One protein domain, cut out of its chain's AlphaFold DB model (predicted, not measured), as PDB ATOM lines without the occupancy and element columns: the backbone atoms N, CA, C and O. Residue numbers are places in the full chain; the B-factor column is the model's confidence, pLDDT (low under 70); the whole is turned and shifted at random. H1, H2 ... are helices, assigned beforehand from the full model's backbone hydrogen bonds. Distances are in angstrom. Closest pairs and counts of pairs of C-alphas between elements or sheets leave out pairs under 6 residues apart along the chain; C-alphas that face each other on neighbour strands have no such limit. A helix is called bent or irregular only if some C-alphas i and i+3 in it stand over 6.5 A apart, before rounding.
ATOM      1  N   ARG A   8      97.476 109.689 148.016       82.81
ATOM      2  CA  ARG A   8      96.772 110.268 149.175       82.81
ATOM      3  C   ARG A   8      96.268 109.193 150.130       82.81
ATOM      4  O   ARG A   8      96.310 109.374 151.344       82.81
ATOM      5  N   GLU A   9      95.789 108.081 149.591       82.62
ATOM      6  CA  GLU A   9      95.276 106.967 150.382       82.62
ATOM      7  C   GLU A   9      96.420 106.216 151.072       82.62
ATOM      8  O   GLU A   9      96.372 106.017 152.286       82.62
ATOM      9  N   ALA A  10      97.513 105.955 150.348       82.69
ATOM     10  CA  ALA A  10      98.745 105.416 150.917       82.69
ATOM     11  C   ALA A  10      99.312 106.318 152.034       82.69
ATOM     12  O   ALA A  10      99.714 105.833 153.094       82.69
ATOM     13  N   ALA A  11      99.286 107.645 151.852       82.62
ATOM     14  CA  ALA A  11      99.708 108.596 152.878       82.62
ATOM     15  C   ALA A  11      98.859 108.491 154.158       82.62
ATOM     16  O   ALA A  11      99.428 108.469 155.253       82.62
ATOM     17  N   ARG A  12      97.529 108.358 154.040       83.25
ATOM     18  CA  ARG A  12      96.626 108.173 155.194       83.25
ATOM     19  C   ARG A  12      96.861 106.847 155.909       83.25
ATOM     20  O   ARG A  12      96.936 106.840 157.130       83.25
ATOM     21  N   GLN A  13      96.997 105.754 155.162       84.50
ATOM     22  CA  GLN A  13      97.154 104.404 155.720       84.50
ATOM     23  C   GLN A  13      98.535 104.176 156.351       84.50
ATOM     24  O   GLN A  13      98.685 103.339 157.236       84.50
ATOM     25  N   SER A  14      99.547 104.948 155.947       82.81
ATOM     26  CA  SER A  14     100.914 104.835 156.476       82.81
ATOM     27  C   SER A  14     101.104 105.344 157.914       82.81
ATOM     28  O   SER A  14     102.216 105.284 158.439       82.81
ATOM     29  N   VAL A  15     100.061 105.890 158.547       85.25
ATOM     30  CA  VAL A  15     100.126 106.459 159.898       85.25
ATOM     31  C   VAL A  15      98.886 106.093 160.707       85.25
ATOM     32  O   VAL A  15      97.773 106.071 160.201       85.25
ATOM     33  N   GLN A  16      99.079 105.836 161.999       80.62
ATOM     34  CA  GLN A  16      98.016 105.336 162.879       80.62
ATOM     35  C   GLN A  16      97.030 106.423 163.338       80.62
ATOM     36  O   GLN A  16      95.923 106.120 163.770       80.62
ATOM     37  N   SER A  17      97.423 107.700 163.273       88.50
ATOM     38  CA  SER A  17      96.600 108.825 163.728       88.50
ATOM     39  C   SER A  17      95.990 109.576 162.551       88.50
ATOM     40  O   SER A  17      96.713 110.006 161.651       88.50
ATOM     41  N   ALA A  18      94.685 109.853 162.618       81.25
ATOM     42  CA  ALA A  18      93.980 110.672 161.630       81.25
ATOM     43  C   ALA A  18      94.617 112.064 161.449       81.25
ATOM     44  O   ALA A  18      94.759 112.540 160.325       81.25
ATOM     45  N   ALA A  19      95.087 112.690 162.535       81.75
ATOM     46  CA  ALA A  19      95.762 113.990 162.482       81.75
ATOM     47  C   ALA A  19      97.152 113.913 161.823       81.75
ATOM     48  O   ALA A  19      97.594 114.855 161.165       81.75
ATOM     49  N   ALA A  20      97.872 112.800 161.990       79.25
ATOM     50  CA  ALA A  20      99.111 112.560 161.249       79.25
ATOM     51  C   ALA A  20      98.822 112.285 159.763       79.25
ATOM     52  O   ALA A  20      99.537 112.796 158.903       79.25
ATOM     53  N   GLY A  21      97.749 111.546 159.465       84.62
ATOM     54  CA  GLY A  21      97.322 111.230 158.101       84.62
ATOM     55  C   GLY A  21      96.938 112.477 157.321       84.62
ATOM     56  O   GLY A  21      97.428 112.682 156.216       84.62
ATOM     57  N   ALA A  22      96.144 113.360 157.928       83.44
ATOM     58  CA  ALA A  22      95.773 114.644 157.340       83.44
ATOM     59  C   ALA A  22      97.003 115.510 157.017       83.44
ATOM     60  O   ALA A  22      97.108 116.026 155.909       83.44
ATOM     61  N   ARG A  23      97.975 115.603 157.939       81.00
ATOM     62  CA  ARG A  23      99.231 116.339 157.701       81.00
ATOM     63  C   ARG A  23     100.047 115.747 156.555       81.00
ATOM     64  O   ARG A  23     100.581 116.491 155.742       81.00
ATOM     65  N   LYS A  24     100.132 114.419 156.470       82.88
ATOM     66  CA  LYS A  24     100.886 113.743 155.408       82.88
ATOM     67  C   LYS A  24     100.222 113.902 154.040       82.88
ATOM     68  O   LYS A  24     100.920 114.085 153.052       82.88
ATOM     69  N   VAL A  25      98.890 113.891 153.990       87.44
ATOM     70  CA  VAL A  25      98.132 114.210 152.771       87.44
ATOM     71  C   VAL A  25      98.365 115.657 152.348       87.44
ATOM     72  O   VAL A  25      98.697 115.880 151.194       87.44
ATOM     73  N   ALA A  26      98.293 116.614 153.277       86.25
ATOM     74  CA  ALA A  26      98.578 118.017 152.976       86.25
ATOM     75  C   ALA A  26     100.010 118.225 152.449       86.25
ATOM     76  O   ALA A  26     100.214 119.004 151.526       86.25
ATOM     77  N   ALA A  27     100.995 117.493 152.979       84.31
ATOM     78  CA  ALA A  27     102.363 117.519 152.458       84.31
ATOM     79  C   ALA A  27     102.460 116.949 151.030       84.31
ATOM     80  O   ALA A  27     103.179 117.498 150.199       84.31
ATOM     81  N   VAL A  28     101.729 115.867 150.734       87.69
ATOM     82  CA  VAL A  28     101.624 115.320 149.370       87.69
ATOM     83  C   VAL A  28     100.986 116.334 148.426       87.69
ATOM     84  O   VAL A  28     101.498 116.528 147.329       87.69
ATOM     85  N   ASP A  29      99.901 116.985 148.842       86.69
ATOM     86  CA  ASP A  29      99.226 118.004 148.038       86.69
ATOM     87  C   ASP A  29     100.156 119.198 147.770       86.69
ATOM     88  O   ASP A  29     100.366 119.545 146.613       86.69
ATOM     89  N   GLY A  30     100.836 119.721 148.796       84.94
ATOM     90  CA  GLY A  30     101.812 120.801 148.624       84.94
ATOM     91  C   GLY A  30     102.986 120.433 147.705       84.94
ATOM     92  O   GLY A  30     103.450 121.264 146.927       84.94
ATOM     93  N   PHE A  31     103.447 119.178 147.733       85.75
ATOM     94  CA  PHE A  31     104.468 118.696 146.797       85.75
ATOM     95  C   PHE A  31     103.952 118.605 145.353       85.75
ATOM     96  O   PHE A  31     104.669 118.925 144.410       85.75
ATOM     97  N   LEU A  32     102.705 118.178 145.155       87.75
ATOM     98  CA  LEU A  32     102.099 118.144 143.824       87.75
ATOM     99  C   LEU A  32     101.898 119.557 143.265       87.75
ATOM    100  O   LEU A  32     102.168 119.787 142.084       87.75
ATOM    101  N   ASP A  33     101.485 120.498 144.112       86.12
ATOM    102  CA  ASP A  33     101.332 121.904 143.747       86.12
ATOM    103  C   ASP A  33     102.683 122.535 143.375       86.12
ATOM    104  O   ASP A  33     102.772 123.258 142.380       86.12
ATOM    105  N   SER A  34     103.765 122.204 144.093       84.94
ATOM    106  CA  SER A  34     105.107 122.696 143.755       84.94
ATOM    107  C   SER A  34     105.617 122.150 142.414       84.94
ATOM    108  O   SER A  34     106.213 122.897 141.634       84.94
ATOM    109  N   ILE A  35     105.316 120.887 142.081       88.81
ATOM    110  CA  ILE A  35     105.596 120.318 140.751       88.81
ATOM    111  C   ILE A  35     104.790 121.048 139.673       88.81
ATOM    112  O   ILE A  35     105.340 121.399 138.628       88.81
ATOM    113  N   ALA A  36     103.498 121.291 139.907       87.31
ATOM    114  CA  ALA A  36     102.649 121.997 138.952       87.31
ATOM    115  C   ALA A  36     103.164 123.423 138.687       87.31
ATOM    116  O   ALA A  36     103.259 123.836 137.530       87.31
ATOM    117  N   ALA A  37     103.569 124.141 139.737       85.12
ATOM    118  CA  ALA A  37     104.176 125.463 139.627       85.12
ATOM    119  C   ALA A  37     105.513 125.434 138.860       85.12
ATOM    120  O   ALA A  37     105.754 126.295 138.012       85.12
ATOM    121  N   TYR A  38     106.361 124.427 139.100       86.31
ATOM    122  CA  TYR A  38     107.605 124.225 138.348       86.31
ATOM    123  C   TYR A  38     107.340 124.059 136.846       86.31
ATOM    124  O   TYR A  38     107.959 124.745 136.035       86.31
ATOM    125  N   VAL A  39     106.383 123.199 136.482       90.12
ATOM    126  CA  VAL A  39     106.021 122.947 135.078       90.12
ATOM    127  C   VAL A  39     105.472 124.202 134.397       90.12
ATOM    128  O   VAL A  39     105.750 124.426 133.224       90.12
ATOM    129  N   GLN A  40     104.722 125.040 135.116       88.81
ATOM    130  CA  GLN A  40     104.207 126.299 134.565       88.81
ATOM    131  C   GLN A  40     105.296 127.364 134.381       88.81
ATOM    132  O   GLN A  40     105.229 128.152 133.438       88.81
ATOM    133  N   ARG A  41     106.286 127.414 135.279       86.31
ATOM    134  CA  ARG A  41     107.348 128.432 135.267       86.31
ATOM    135  C   ARG A  41     108.453 128.124 134.256       86.31
ATOM    136  O   ARG A  41     109.009 129.051 133.667       86.31
ATOM    137  N   GLU A  42     108.784 126.851 134.060       88.19
ATOM    138  CA  GLU A  42     109.904 126.429 133.217       88.19
ATOM    139  C   GLU A  42     109.463 126.028 131.808       88.19
ATOM    140  O   GLU A  42     108.725 125.065 131.615       88.19
ATOM    141  N   LYS A  43     110.005 126.710 130.791       85.12
ATOM    142  CA  LYS A  43     109.687 126.434 129.375       85.12
ATOM    143  C   LYS A  43     110.047 125.012 128.933       85.12
ATOM    144  O   LYS A  43     109.372 124.462 128.072       85.12
ATOM    145  N   ASN A  44     111.098 124.433 129.518       89.44
ATOM    146  CA  ASN A  44     111.588 123.081 129.233       89.44
ATOM    147  C   ASN A  44     111.604 122.235 130.516       89.44
ATOM    148  O   ASN A  44     112.633 121.666 130.888       89.44
ATOM    149  N   ALA A  45     110.476 122.206 131.228       89.06
ATOM    150  CA  ALA A  45     110.340 121.431 132.455       89.06
ATOM    151  C   ALA A  45     110.669 119.945 132.215       89.06
ATOM    152  O   ALA A  45     110.123 119.306 131.316       89.06
ATOM    153  N   SER A  46     111.559 119.382 133.034       93.31
ATOM    154  CA  SER A  46     111.929 117.964 132.978       93.31
ATOM    155  C   SER A  46     112.086 117.387 134.381       93.31
ATOM    156  O   SER A  46     112.357 118.116 135.334       93.31
ATOM    157  N   LEU A  47     111.937 116.066 134.516       90.50
ATOM    158  CA  LEU A  47     112.115 115.391 135.805       90.50
ATOM    159  C   LEU A  47     113.546 115.556 136.339       90.50
ATOM    160  O   LEU A  47     113.727 115.830 137.518       90.50
ATOM    161  N   ASP A  48     114.554 115.435 135.473       91.25
ATOM    162  CA  ASP A  48     115.957 115.668 135.840       91.25
ATOM    163  C   ASP A  48     116.181 117.109 136.328       91.25
ATOM    164  O   ASP A  48     116.811 117.323 137.363       91.25
ATOM    165  N   GLY A  49     115.588 118.096 135.646       89.50
ATOM    166  CA  GLY A  49     115.626 119.497 136.067       89.50
ATOM    167  C   GLY A  49     114.962 119.730 137.427       89.50
ATOM    168  O   GLY A  49     115.530 120.413 138.278       89.50
ATOM    169  N   LEU A  50     113.800 119.114 137.662       87.75
ATOM    170  CA  LEU A  50     113.112 119.159 138.953       87.75
ATOM    171  C   LEU A  50     113.960 118.527 140.067       87.75
ATOM    172  O   LEU A  50     114.109 119.126 141.128       87.75
ATOM    173  N   LEU A  51     114.531 117.340 139.843       89.62
ATOM    174  CA  LEU A  51     115.347 116.643 140.843       89.62
ATOM    175  C   LEU A  51     116.617 117.425 141.189       89.62
ATOM    176  O   LEU A  51     116.963 117.536 142.364       89.62
ATOM    177  N   LYS A  52     117.280 118.019 140.191       86.44
ATOM    178  CA  LYS A  52     118.428 118.914 140.405       86.44
ATOM    179  C   LYS A  52     118.042 120.129 141.231       86.44
ATOM    180  O   LYS A  52     118.770 120.493 142.147       86.44
ATOM    181  N   ARG A  53     116.887 120.728 140.939       81.62
ATOM    182  CA  ARG A  53     116.369 121.851 141.713       81.62
ATOM    183  C   ARG A  53     116.084 121.449 143.155       81.62
ATOM    184  O   ARG A  53     116.609 122.088 144.048       81.62
ATOM    185  N   LEU A  54     115.340 120.369 143.393       83.06
ATOM    186  CA  LEU A  54     115.035 119.890 144.749       83.06
ATOM    187  C   LEU A  54     116.295 119.542 145.555       83.06
ATOM    188  O   LEU A  54     116.322 119.733 146.767       83.06
ATOM    189  N   ALA A  55     117.347 119.058 144.890       82.62
ATOM    190  CA  ALA A  55     118.636 118.809 145.528       82.62
ATOM    191  C   ALA A  55     119.368 120.100 145.952       82.62
ATOM    192  O   ALA A  55     120.208 120.047 146.849       82.62
ATOM    193  N   LEU A  56     119.057 121.241 145.327       79.38
ATOM    194  CA  LEU A  56     119.654 122.554 145.603       79.38
ATOM    195  C   LEU A  56     118.778 123.422 146.532       79.38
ATOM    196  O   LEU A  56     119.314 124.083 147.416       79.38
ATOM    197  N   ASP A  57     117.451 123.372 146.376       64.06
ATOM    198  CA  ASP A  57     116.439 124.249 147.006       64.06
ATOM    199  C   ASP A  57     116.062 123.859 148.449       64.06
ATOM    200  O   ASP A  57     115.085 124.360 148.998       64.06
ATOM    201  N   ALA A  58     116.814 122.984 149.121       55.81
ATOM    202  CA  ALA A  58     116.422 122.437 150.428       55.81
ATOM    203  C   ALA A  58     116.362 123.461 151.594       55.81
ATOM    204  O   ALA A  58     116.296 123.046 152.755       55.81
TER     205      ALA A  58
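AT A GLANCE: This is residues 8 to 58 of the 189 residues of the protein "DNA helicase" of Myxococcales bacterium (UniProt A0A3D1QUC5). One long straight helix, H2, makes the length of this rod, with a short helix near each of its ends: H1 folds back along it at one end, and H3 stands off from it at a steep angle at the other. H1 lies alongside the first part of H2, residues 18 to 28, as a small helical hairpin, while H3 is close to H2 near its last residues without clearly touching it, and the two short helices are apart from each other. The printed part has 51 residues with three named helices, in the order H1, H2, H3, and no named strand; its class is all helix. The whole is loose, with a radius of gyration of the C-alphas of 13.7 A, and the C-alphas span 40 by 19 by 14 A along their three main axes.

HOW THE PARTS SIT: The printed part begins with H1, residues 8 to 13, and a tight link of 4 residues joins it to H2, residues 18 to 41. H1 and H2 touch, with 13 pairs of C-alphas within 8 A; the closest C-alphas are those of Arg 12 and Gly 21, 4.3 A apart. Their lines stand at a shallow tilt of 24 degrees and they run opposite ways, a helical hairpin. H2 touches H1 with residues 18 to 28 alone. A tight link of 5 residues leads from H2 to H3, residues 47 to 56. H2 and H3 are close but not clearly touching, with 2 pairs of C-alphas within 8 A; the closest C-alphas are those of Tyr 38 and Leu 50, 7.5 A apart. They run opposite ways at a tilt of 67 degrees, steep but only just short of about perpendicular. H1 and H3 are apart, with no C-alpha of the one within 8 A of the other. In H1, H2 and H3 every pair of O i and N i+4 is within hydrogen-bond range.

IN THESE COORDINATES: H1 starts at C-alpha 8, at (96.772, 110.268, 149.175), and measures 8.8 A from its first to its last C-alpha. H2, the longest helix with 24 residues, runs 34.5 A from C-alpha 18 at (93.980, 110.672, 161.630) to C-alpha 41 at (107.348, 128.432, 135.267), and it is not bent. H3 has 10 residues, measures 14.3 A and ends with C-alpha 56 at (119.654, 122.554, 145.603).

THE WHOLE: The two C-alphas farthest apart are those of Gln 16 and Lys 43, at 41.3 A, one in each link. The C-alphas of Arg 8 and Ala 58, the first and last printed, are 23.1 A apart. The printed part has no cut, and neither link is long. The mean pLDDT of the printed part is 84.5; residues 57 to 58, after H3, are under 70, where the model's confidence is low.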